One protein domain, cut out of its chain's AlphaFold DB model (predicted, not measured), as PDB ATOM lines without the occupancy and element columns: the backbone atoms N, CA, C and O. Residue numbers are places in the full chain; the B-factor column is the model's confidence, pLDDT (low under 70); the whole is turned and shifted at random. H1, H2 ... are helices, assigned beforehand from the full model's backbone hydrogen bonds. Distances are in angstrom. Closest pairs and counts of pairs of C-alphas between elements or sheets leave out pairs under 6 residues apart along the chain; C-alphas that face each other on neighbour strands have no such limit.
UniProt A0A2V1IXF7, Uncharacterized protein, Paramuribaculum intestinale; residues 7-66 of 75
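What this domain is: This is residues 7 to 66 of the 75 residues of an uncharacterized protein of Paramuribaculum intestinale (UniProt A0A2V1IXF7). Three short helices, H1, H2 and H3, follow one another in a row with H2 in the middle, and a long helix, H4, makes a corner with H2 near Leu 21 through its residues 46 to 50 and packs on H3 with its residues 48 to 52, about perpendicular to both. The rest of H4, residues 54 to 66, sticks out from this body as an arm. The printed part has 60 residues, with four named helices in the order H1, H2, H3, H4 and no named strand; the class is all helix. The whole is compact, with a radius of gyration of the C-alphas of 11.9 A, and spans 35 by 28 by 19 A.

How they stand to each other: H1, residues 7 to 14, and H2, residues 20 to 26, touch and form a helical hairpin, at a shallow tilt of 27 degrees, opposite ways. Their closest C-alphas are those of Leu 9 and Phe 23, 5.7 A apart. H2 is the hub, touching the three other helices. It touches H3, residues 30 to 40, only at the corner by their link, with the C-alphas of Val 24 and Ala 30 closest at 5.2 A; the two stand at a steep tilt of 49 degrees, opposite ways. H4, residues 46 to 66, touches H2 with residues 46 to 50 alone, about perpendicular at 88 degrees; the closest C-alphas are those of Leu 21 and Asp 46, 4.6 A apart. H4 touches H3 with residues 48 to 52 alone, about perpendicular at 89 degrees; the C-alphas of Tyr 33 and Tyr 52 come closest, at 7.3 A. H1 is apart from H3 and from H4. In H1, H2 and H3 every O i to N i+4 pair is within hydrogen-bond range; in H4 16 of 17 are.

Where its parts are: H1 begins at C-alpha 7, (171.657, 191.372, 143.204), and measures 10.8 A from first to last C-alpha. H2 measures 10.0 A and H3 15.3 A, with C-alpha 30 at (173.670, 203.749, 151.474). H4, the longest helix with 21 residues, measures 30.8 A, from C-alpha 46 at (182.146, 196.410, 157.644) to C-alpha 66 at (153.585, 185.166, 160.626).

The domain as a whole: The two C-alphas farthest apart are those of Arg 17 and Ile 66, 35.5 A. Without residues 54 to 66, which stand free, the body of 47 residues spans 30 by 19 by 12 A. The links H1 to H2, H2 to H3 and H3 to H4 are tight, and the printed part has no cut. The mean pLDDT of the printed part is 77.9; residues 57 to 66, in H4, are under 70.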
ATOM      1  N   GLU A   7     171.287 192.705 143.706       75.94
ATOM      2  CA  GLU A   7     171.657 191.372 143.204       75.94
ATOM      3  C   GLU A   7     173.136 191.268 142.782       75.94
ATOM      4  O   GLU A   7     173.832 190.360 143.226       75.94
ATOM      5  N   GLU A   8     173.653 192.224 142.001       79.06
ATOM      6  CA  GLU A   8     175.056 192.198 141.549       79.06
ATOM      7  C   GLU A   8     176.031 192.449 142.706       79.06
ATOM      8  O   GLU A   8     177.113 191.863 142.771       79.06
ATOM      9  N   LEU A   9     175.655 193.309 143.655       78.81
ATOM     10  CA  LEU A   9     176.450 193.530 144.860       78.81
ATOM     11  C   LEU A   9     176.498 192.258 145.723       78.81
ATOM     12  O   LEU A   9     177.543 191.979 146.311       78.81
ATOM     13  N   VAL A  10     175.418 191.466 145.766       78.31
ATOM     14  CA  VAL A  10     175.361 190.222 146.555       78.31
ATOM     15  C   VAL A  10     176.326 189.205 145.955       78.31
ATOM     16  O   VAL A  10     177.080 188.575 146.694       78.31
ATOM     17  N   GLU A  11     176.368 189.094 144.627       81.81
ATOM     18  CA  GLU A  11     177.340 188.240 143.941       81.81
ATOM     19  C   GLU A  11     178.780 188.653 144.280       81.81
ATOM     20  O   GLU A  11     179.593 187.807 144.647       81.81
ATOM     21  N   PHE A  12     179.098 189.951 144.262       83.31
ATOM     22  CA  PHE A  12     180.442 190.418 144.621       83.31
ATOM     23  C   PHE A  12     180.802 190.204 146.095       83.31
ATOM     24  O   PHE A  12     181.978 189.974 146.399       83.31
ATOM     25  N   LEU A  13     179.824 190.288 146.998       82.31
ATOM     26  CA  LEU A  13     180.002 190.004 148.421       82.31
ATOM     27  C   LEU A  13     180.294 188.508 148.633       82.31
ATOM     28  O   LEU A  13     181.245 188.161 149.327       82.31
ATOM     29  N   GLN A  14     179.554 187.625 147.953       76.31
ATOM     30  CA  GLN A  14     179.780 186.173 147.986       76.31
ATOM     31  C   GLN A  14     181.108 185.762 147.334       76.31
ATOM     32  O   GLN A  14     181.785 184.857 147.820       76.31
ATOM     33  N   GLU A  15     181.524 186.447 146.263       83.56
ATOM     34  CA  GLU A  15     182.851 186.282 145.654       83.56
ATOM     35  C   GLU A  15     183.990 186.809 146.555       83.56
ATOM     36  O   GLU A  15     185.165 186.586 146.249       83.56
ATOM     37  N   GLY A  16     183.676 187.524 147.646       82.00
ATOM     38  CA  GLY A  16     184.656 188.156 148.535       82.00
ATOM     39  C   GLY A  16     185.399 189.328 147.886       82.00
ATOM     40  O   GLY A  16     186.514 189.667 148.289       82.00
ATOM     41  N   ARG A  17     184.824 189.928 146.837       82.81
ATOM     42  CA  ARG A  17     185.421 191.045 146.082       82.81
ATOM     43  C   ARG A  17     185.094 192.403 146.682       82.81
ATOM     44  O   ARG A  17     185.854 193.348 146.466       82.81
ATOM     45  N   ILE A  18     183.993 192.497 147.421       86.12
ATOM     46  CA  ILE A  18     183.607 193.675 148.199       86.12
ATOM     47  C   ILE A  18     183.278 193.252 149.633       86.12
ATOM     48  O   ILE A  18     182.843 192.127 149.848       86.12
ATOM     49  N   GLY A  19     183.500 194.147 150.595       82.69
ATOM     50  CA  GLY A  19     183.033 193.975 151.976       82.69
ATOM     51  C   GLY A  19     181.594 194.464 152.161       82.69
ATOM     52  O   GLY A  19     181.047 195.144 151.281       82.69
ATOM     53  N   HIS A  20     180.998 194.168 153.314       83.31
ATOM     54  CA  HIS A  20     179.627 194.556 153.654       83.31
ATOM     55  C   HIS A  20     179.428 196.081 153.605       83.31
ATOM     56  O   HIS A  20     178.409 196.566 153.109       83.31
ATOM     57  N   LEU A  21     180.426 196.875 154.005       85.19
ATOM     58  CA  LEU A  21     180.337 198.337 153.937       85.19
ATOM     59  C   LEU A  21     180.236 198.831 152.491       85.19
ATOM     60  O   LEU A  21     179.444 199.717 152.181       85.19
ATOM     61  N   GLN A  22     181.043 198.264 151.590       83.75
ATOM     62  CA  GLN A  22     181.006 198.602 150.166       83.75
ATOM     63  C   GLN A  22     179.708 198.128 149.514       83.75
ATOM     64  O   GLN A  22     179.190 198.828 148.650       83.75
ATOM     65  N   PHE A  23     179.178 196.981 149.933       83.75
ATOM     66  CA  PHE A  23     177.881 196.483 149.491       83.75
ATOM     67  C   PHE A  23     176.770 197.498 149.789       83.75
ATOM     68  O   PHE A  23     176.072 197.948 148.882       83.75
ATOM     69  N   VAL A  24     176.672 197.952 151.039       82.44
ATOM     70  CA  VAL A  24     175.616 198.884 151.448       82.44
ATOM     71  C   VAL A  24     175.837 200.288 150.871       82.44
ATOM     72  O   VAL A  24     174.893 200.925 150.411       82.44
ATOM     73  N   MET A  25     177.089 200.759 150.820       83.19
ATOM     74  CA  MET A  25     177.432 202.097 150.320       83.19
ATOM     75  C   MET A  25     177.322 202.243 148.794       83.19
ATOM     76  O   MET A  25     177.106 203.356 148.315       83.19
ATOM     77  N   ASN A  26     177.488 201.162 148.021       80.94
ATOM     78  CA  ASN A  26     177.293 201.180 146.561       80.94
ATOM     79  C   ASN A  26     175.842 200.889 146.138       80.94
ATOM     80  O   ASN A  26     175.496 201.103 144.971       80.94
ATOM     81  N   GLY A  27     175.010 200.400 147.059       76.38
ATOM     82  CA  GLY A  27     173.585 200.183 146.843       76.38
ATOM     83  C   GLY A  27     172.744 201.448 147.041       76.38
ATOM     84  O   GLY A  27     173.225 202.520 147.409       76.38
ATOM     85  N   GLU A  28     171.441 201.315 146.821       76.44
ATOM     86  CA  GLU A  28     170.446 202.361 147.104       76.44
ATOM     87  C   GLU A  28     170.242 202.609 148.608       76.44
ATOM     88  O   GLU A  28     169.850 203.701 149.015       76.44
ATOM     89  N   ASN A  29     170.601 201.631 149.440       72.94
ATOM     90  CA  ASN A  29     170.463 201.670 150.894       72.94
ATOM     91  C   ASN A  29     171.584 202.443 151.603       72.94
ATOM     92  O   ASN A  29     171.550 202.559 152.824       72.94
ATOM     93  N   ALA A  30     172.556 203.007 150.880       82.44
ATOM     94  CA  ALA A  30     173.670 203.749 151.474       82.44
ATOM     95  C   ALA A  30     173.195 204.865 152.420       82.44
ATOM     96  O   ALA A  30     173.754 205.076 153.493       82.44
ATOM     97  N   GLN A  31     172.137 205.579 152.028       83.00
ATOM     98  CA  GLN A  31     171.574 206.663 152.828       83.00
ATOM     99  C   GLN A  31     170.843 206.144 154.075       83.00
ATOM    100  O   GLN A  31     170.957 206.754 155.135       83.00
ATOM    101  N   ASP A  32     170.131 205.028 153.932       84.44
ATOM    102  CA  ASP A  32     169.345 204.372 154.983       84.44
ATOM    103  C   ASP A  32     170.264 203.781 156.061       84.44
ATOM    104  O   ASP A  32     170.086 204.002 157.255       84.44
ATOM    105  N   TYR A  33     171.358 203.160 155.626       83.50
ATOM    106  CA  TYR A  33     172.417 202.653 156.486       83.50
ATOM    107  C   TYR A  33     173.145 203.744 157.269       83.50
ATOM    108  O   TYR A  33     173.426 203.578 158.452       83.50
ATOM    109  N   LEU A  34     173.428 204.890 156.642       85.94
ATOM    110  CA  LEU A  34     174.022 206.023 157.353       85.94
ATOM    111  C   LEU A  34     173.088 206.572 158.439       85.94
ATOM    112  O   LEU A  34     173.568 207.035 159.477       85.94
ATOM    113  N   ASP A  35     171.774 206.531 158.209       87.44
ATOM    114  CA  ASP A  35     170.781 206.916 159.211       87.44
ATOM    115  C   ASP A  35     170.696 205.874 160.335       87.44
ATOM    116  O   ASP A  35     170.742 206.232 161.514       87.44
ATOM    117  N   TRP A  36     170.723 204.585 159.987       86.12
ATOM    118  CA  TRP A  36     170.787 203.483 160.945       86.12
ATOM    119  C   TRP A  36     172.029 203.574 161.838       86.12
ATOM    120  O   TRP A  36     171.899 203.563 163.060       86.12
ATOM    121  N   CYS A  37     173.217 203.786 161.259       88.00
ATOM    122  CA  CYS A  37     174.466 204.022 161.987       88.00
ATOM    123  C   CYS A  37     174.335 205.188 162.979       88.00
ATOM    124  O   CYS A  37     174.718 205.070 164.145       88.00
ATOM    125  N   ARG A  38     173.731 206.309 162.558       86.38
ATOM    126  CA  ARG A  38     173.484 207.463 163.440       86.38
ATOM    127  C   ARG A  38     172.498 207.152 164.560       86.38
ATOM    128  O   ARG A  38     172.718 207.604 165.681       86.38
ATOM    129  N   SER A  39     171.435 206.407 164.270       86.75
ATOM    130  CA  SER A  39     170.413 206.037 165.251       86.75
ATOM    131  C   SER A  39     170.929 205.009 166.264       86.75
ATOM    132  O   SER A  39     170.611 205.101 167.448       86.75
ATOM    133  N   HIS A  40     171.751 204.056 165.822       82.50
ATOM    134  CA  HIS A  40     172.377 203.039 166.671       82.50
ATOM    135  C   HIS A  40     173.635 203.537 167.397       82.50
ATOM    136  O   HIS A  40     174.091 202.890 168.338       82.50
ATOM    137  N   GLY A  41     174.183 204.693 167.004       84.06
ATOM    138  CA  GLY A  41     175.414 205.234 167.583       84.06
ATOM    139  C   GLY A  41     176.663 204.439 167.190       84.06
ATOM    140  O   GLY A  41     177.628 204.409 167.950       84.06
ATOM    141  N   THR A  42     176.629 203.800 166.021       82.06
ATOM    142  CA  THR A  42     177.700 202.961 165.480       82.06
ATOM    143  C   THR A  42     178.306 203.633 164.252       82.06
ATOM    144  O   THR A  42     177.584 204.124 163.384       82.06
ATOM    145  N   ASP A  43     179.635 203.663 164.164       84.75
ATOM    146  CA  ASP A  43     180.339 204.175 162.989       84.75
ATOM    147  C   ASP A  43     180.144 203.254 161.773       84.75
ATOM    148  O   ASP A  43     180.102 202.038 161.943       84.75
ATOM    149  N   PRO A  44     180.062 203.795 160.543       81.56
ATOM    150  CA  PRO A  44     179.919 202.987 159.338       81.56
ATOM    151  C   PRO A  44     181.202 202.186 159.053       81.56
ATOM    152  O   PRO A  44     182.155 202.700 158.464       81.56
ATOM    153  N   SER A  45     181.209 200.915 159.452       85.81
ATOM    154  CA  SER A  45     182.253 199.914 159.212       85.81
ATOM    155  C   SER A  45     181.701 198.668 158.504       85.81
ATOM    156  O   SER A  45     180.510 198.592 158.198       85.81
ATOM    157  N   ASP A  46     182.574 197.704 158.194       83.19
ATOM    158  CA  ASP A  46     182.146 196.410 157.644       83.19
ATOM    159  C   ASP A  46     181.310 195.631 158.672       83.19
ATOM    160  O   ASP A  46     180.222 195.182 158.332       83.19
ATOM    161  N   ASP A  47     181.736 195.610 159.943       83.69
ATOM    162  CA  ASP A  47     181.006 194.968 161.047       83.69
ATOM    163  C   ASP A  47     179.581 195.520 161.223       83.69
ATOM    164  O   ASP A  47     178.634 194.781 161.477       83.69
ATOM    165  N   SER A  48     179.402 196.838 161.103       84.88
ATOM    166  CA  SER A  48     178.081 197.452 161.257       84.88
ATOM    167  C   SER A  48     177.195 197.260 160.031       84.88
ATOM    168  O   SER A  48     175.974 197.198 160.166       84.88
ATOM    169  N   ALA A  49     177.792 197.155 158.841       84.44
ATOM    170  CA  ALA A  49     177.068 196.837 157.617       84.44
ATOM    171  C   ALA A  49     176.604 195.379 157.607       84.44
ATOM    172  O   ALA A  49     175.478 195.112 157.192       84.44
ATOM    173  N   GLU A  50     177.432 194.459 158.105       84.94
ATOM    174  CA  GLU A  50     177.058 193.064 158.347       84.94
ATOM    175  C   GLU A  50     175.844 192.998 159.281       84.94
ATOM    176  O   GLU A  50     174.812 192.449 158.905       84.94
ATOM    177  N   PHE A  51     175.901 193.706 160.414       83.06
ATOM    178  CA  PHE A  51     174.796 193.776 161.375       83.06
ATOM    179  C   PHE A  51     173.487 194.324 160.781       83.06
ATOM    180  O   PHE A  51     172.406 193.835 161.101       83.06
ATOM    181  N   TYR A  52     173.563 195.350 159.926       82.75
ATOM    182  CA  TYR A  52     172.389 195.921 159.251       82.75
ATOM    183  C   TYR A  52     171.751 194.925 158.269       82.75
ATOM    184  O   TYR A  52     170.523 194.817 158.204       82.75
ATOM    185  N   ILE A  53     172.575 194.181 157.524       78.12
ATOM    186  CA  ILE A  53     172.111 193.141 156.596       78.12
ATOM    187  C   ILE A  53     171.465 192.001 157.386       78.12
ATOM    188  O   ILE A  53     170.307 191.686 157.123       78.12
ATOM    189  N   GLU A  54     172.143 191.477 158.410       79.81
ATOM    190  CA  GLU A  54     171.606 190.423 159.274       79.81
ATOM    191  C   GLU A  54     170.283 190.845 159.920       79.81
ATOM    192  O   GLU A  54     169.317 190.088 159.925       79.81
ATOM    193  N   GLN A  55     170.186 192.078 160.426       73.88
ATOM    194  CA  GLN A  55     168.954 192.579 161.032       73.88
ATOM    195  C   GLN A  55     167.800 192.662 160.021       73.88
ATOM    196  O   GLN A  55     166.657 192.363 160.367       73.88
ATOM    197  N   THR A  56     168.097 193.021 158.771       71.38
ATOM    198  CA  THR A  56     167.112 193.057 157.682       71.38
ATOM    199  C   THR A  56     166.685 191.647 157.264       71.38
ATOM    200  O   THR A  56     165.503 191.409 157.014       71.38
ATOM    201  N   GLU A  57     167.618 190.693 157.222       67.25
ATOM    202  CA  GLU A  57     167.332 189.281 156.944       67.25
ATOM    203  C   GLU A  57     166.494 188.637 158.059       67.25
ATOM    204  O   GLU A  57     165.541 187.911 157.771       67.25
ATOM    205  N   ILE A  58     166.779 188.955 159.326       64.31
ATOM    206  CA  ILE A  58     166.004 188.489 160.484       64.31
ATOM    207  C   ILE A  58     164.578 189.055 160.456       64.31
ATOM    208  O   ILE A  58     163.630 188.289 160.625       64.31
ATOM    209  N   ASP A  59     164.395 190.354 160.195       60.72
ATOM    210  CA  ASP A  59     163.061 190.977 160.093       60.72
ATOM    211  C   ASP A  59     162.243 190.391 158.924       60.72
ATOM    212  O   ASP A  59     161.040 190.135 159.047       60.72
ATOM    213  N   ALA A  60     162.902 190.096 157.798       59.78
ATOM    214  CA  ALA A  60     162.277 189.427 156.659       59.78
ATOM    215  C   ALA A  60     161.844 187.987 156.990       59.78
ATOM    216  O   ALA A  60     160.755 187.568 156.588       59.78
ATOM    217  N   MET A  61     162.653 187.239 157.746       56.75
ATOM    218  CA  MET A  61     162.302 185.892 158.207       56.75
ATOM    219  C   MET A  61     161.196 185.904 159.272       56.75
ATOM    220  O   MET A  61     160.296 185.066 159.218       56.75
ATOM    221  N   GLU A  62     161.207 186.856 160.209       57.44
ATOM    222  CA  GLU A  62     160.166 186.999 161.238       57.44
ATOM    223  C   GLU A  62     158.798 187.312 160.609       57.44
ATOM    224  O   GLU A  62     157.778 186.764 161.025       57.44
ATOM    225  N   ARG A  63     158.771 188.105 159.531       51.97
ATOM    226  CA  ARG A  63     157.555 188.357 158.742       51.97
ATOM    227  C   ARG A  63     157.042 187.135 157.985       51.97
ATOM    228  O   ARG A  63     155.829 186.998 157.850       51.97
ATOM    229  N   GLN A  64     157.921 186.251 157.514       48.00
ATOM    230  CA  GLN A  64     157.499 184.996 156.877       48.00
ATOM    231  C   GLN A  64     156.963 183.974 157.886       48.00
ATOM    232  O   GLN A  64     156.107 183.172 157.535       48.00
ATOM    233  N   LEU A  65     157.384 184.043 159.151       51.97
ATOM    234  CA  LEU A  65     156.879 183.160 160.207       51.97
ATOM    235  C   LEU A  65     155.451 183.511 160.671       51.97
ATOM    236  O   LEU A  65     154.813 182.704 161.343       51.97
ATOM    237  N   ILE A  66     154.949 184.700 160.315       50.31
ATOM    238  CA  ILE A  66     153.585 185.166 160.626       50.31
ATOM    239  C   ILE A  66     152.601 184.871 159.473       50.31
ATOM    240  O   ILE A  66     151.394 184.871 159.696       50.31
TER     241      ILE A  66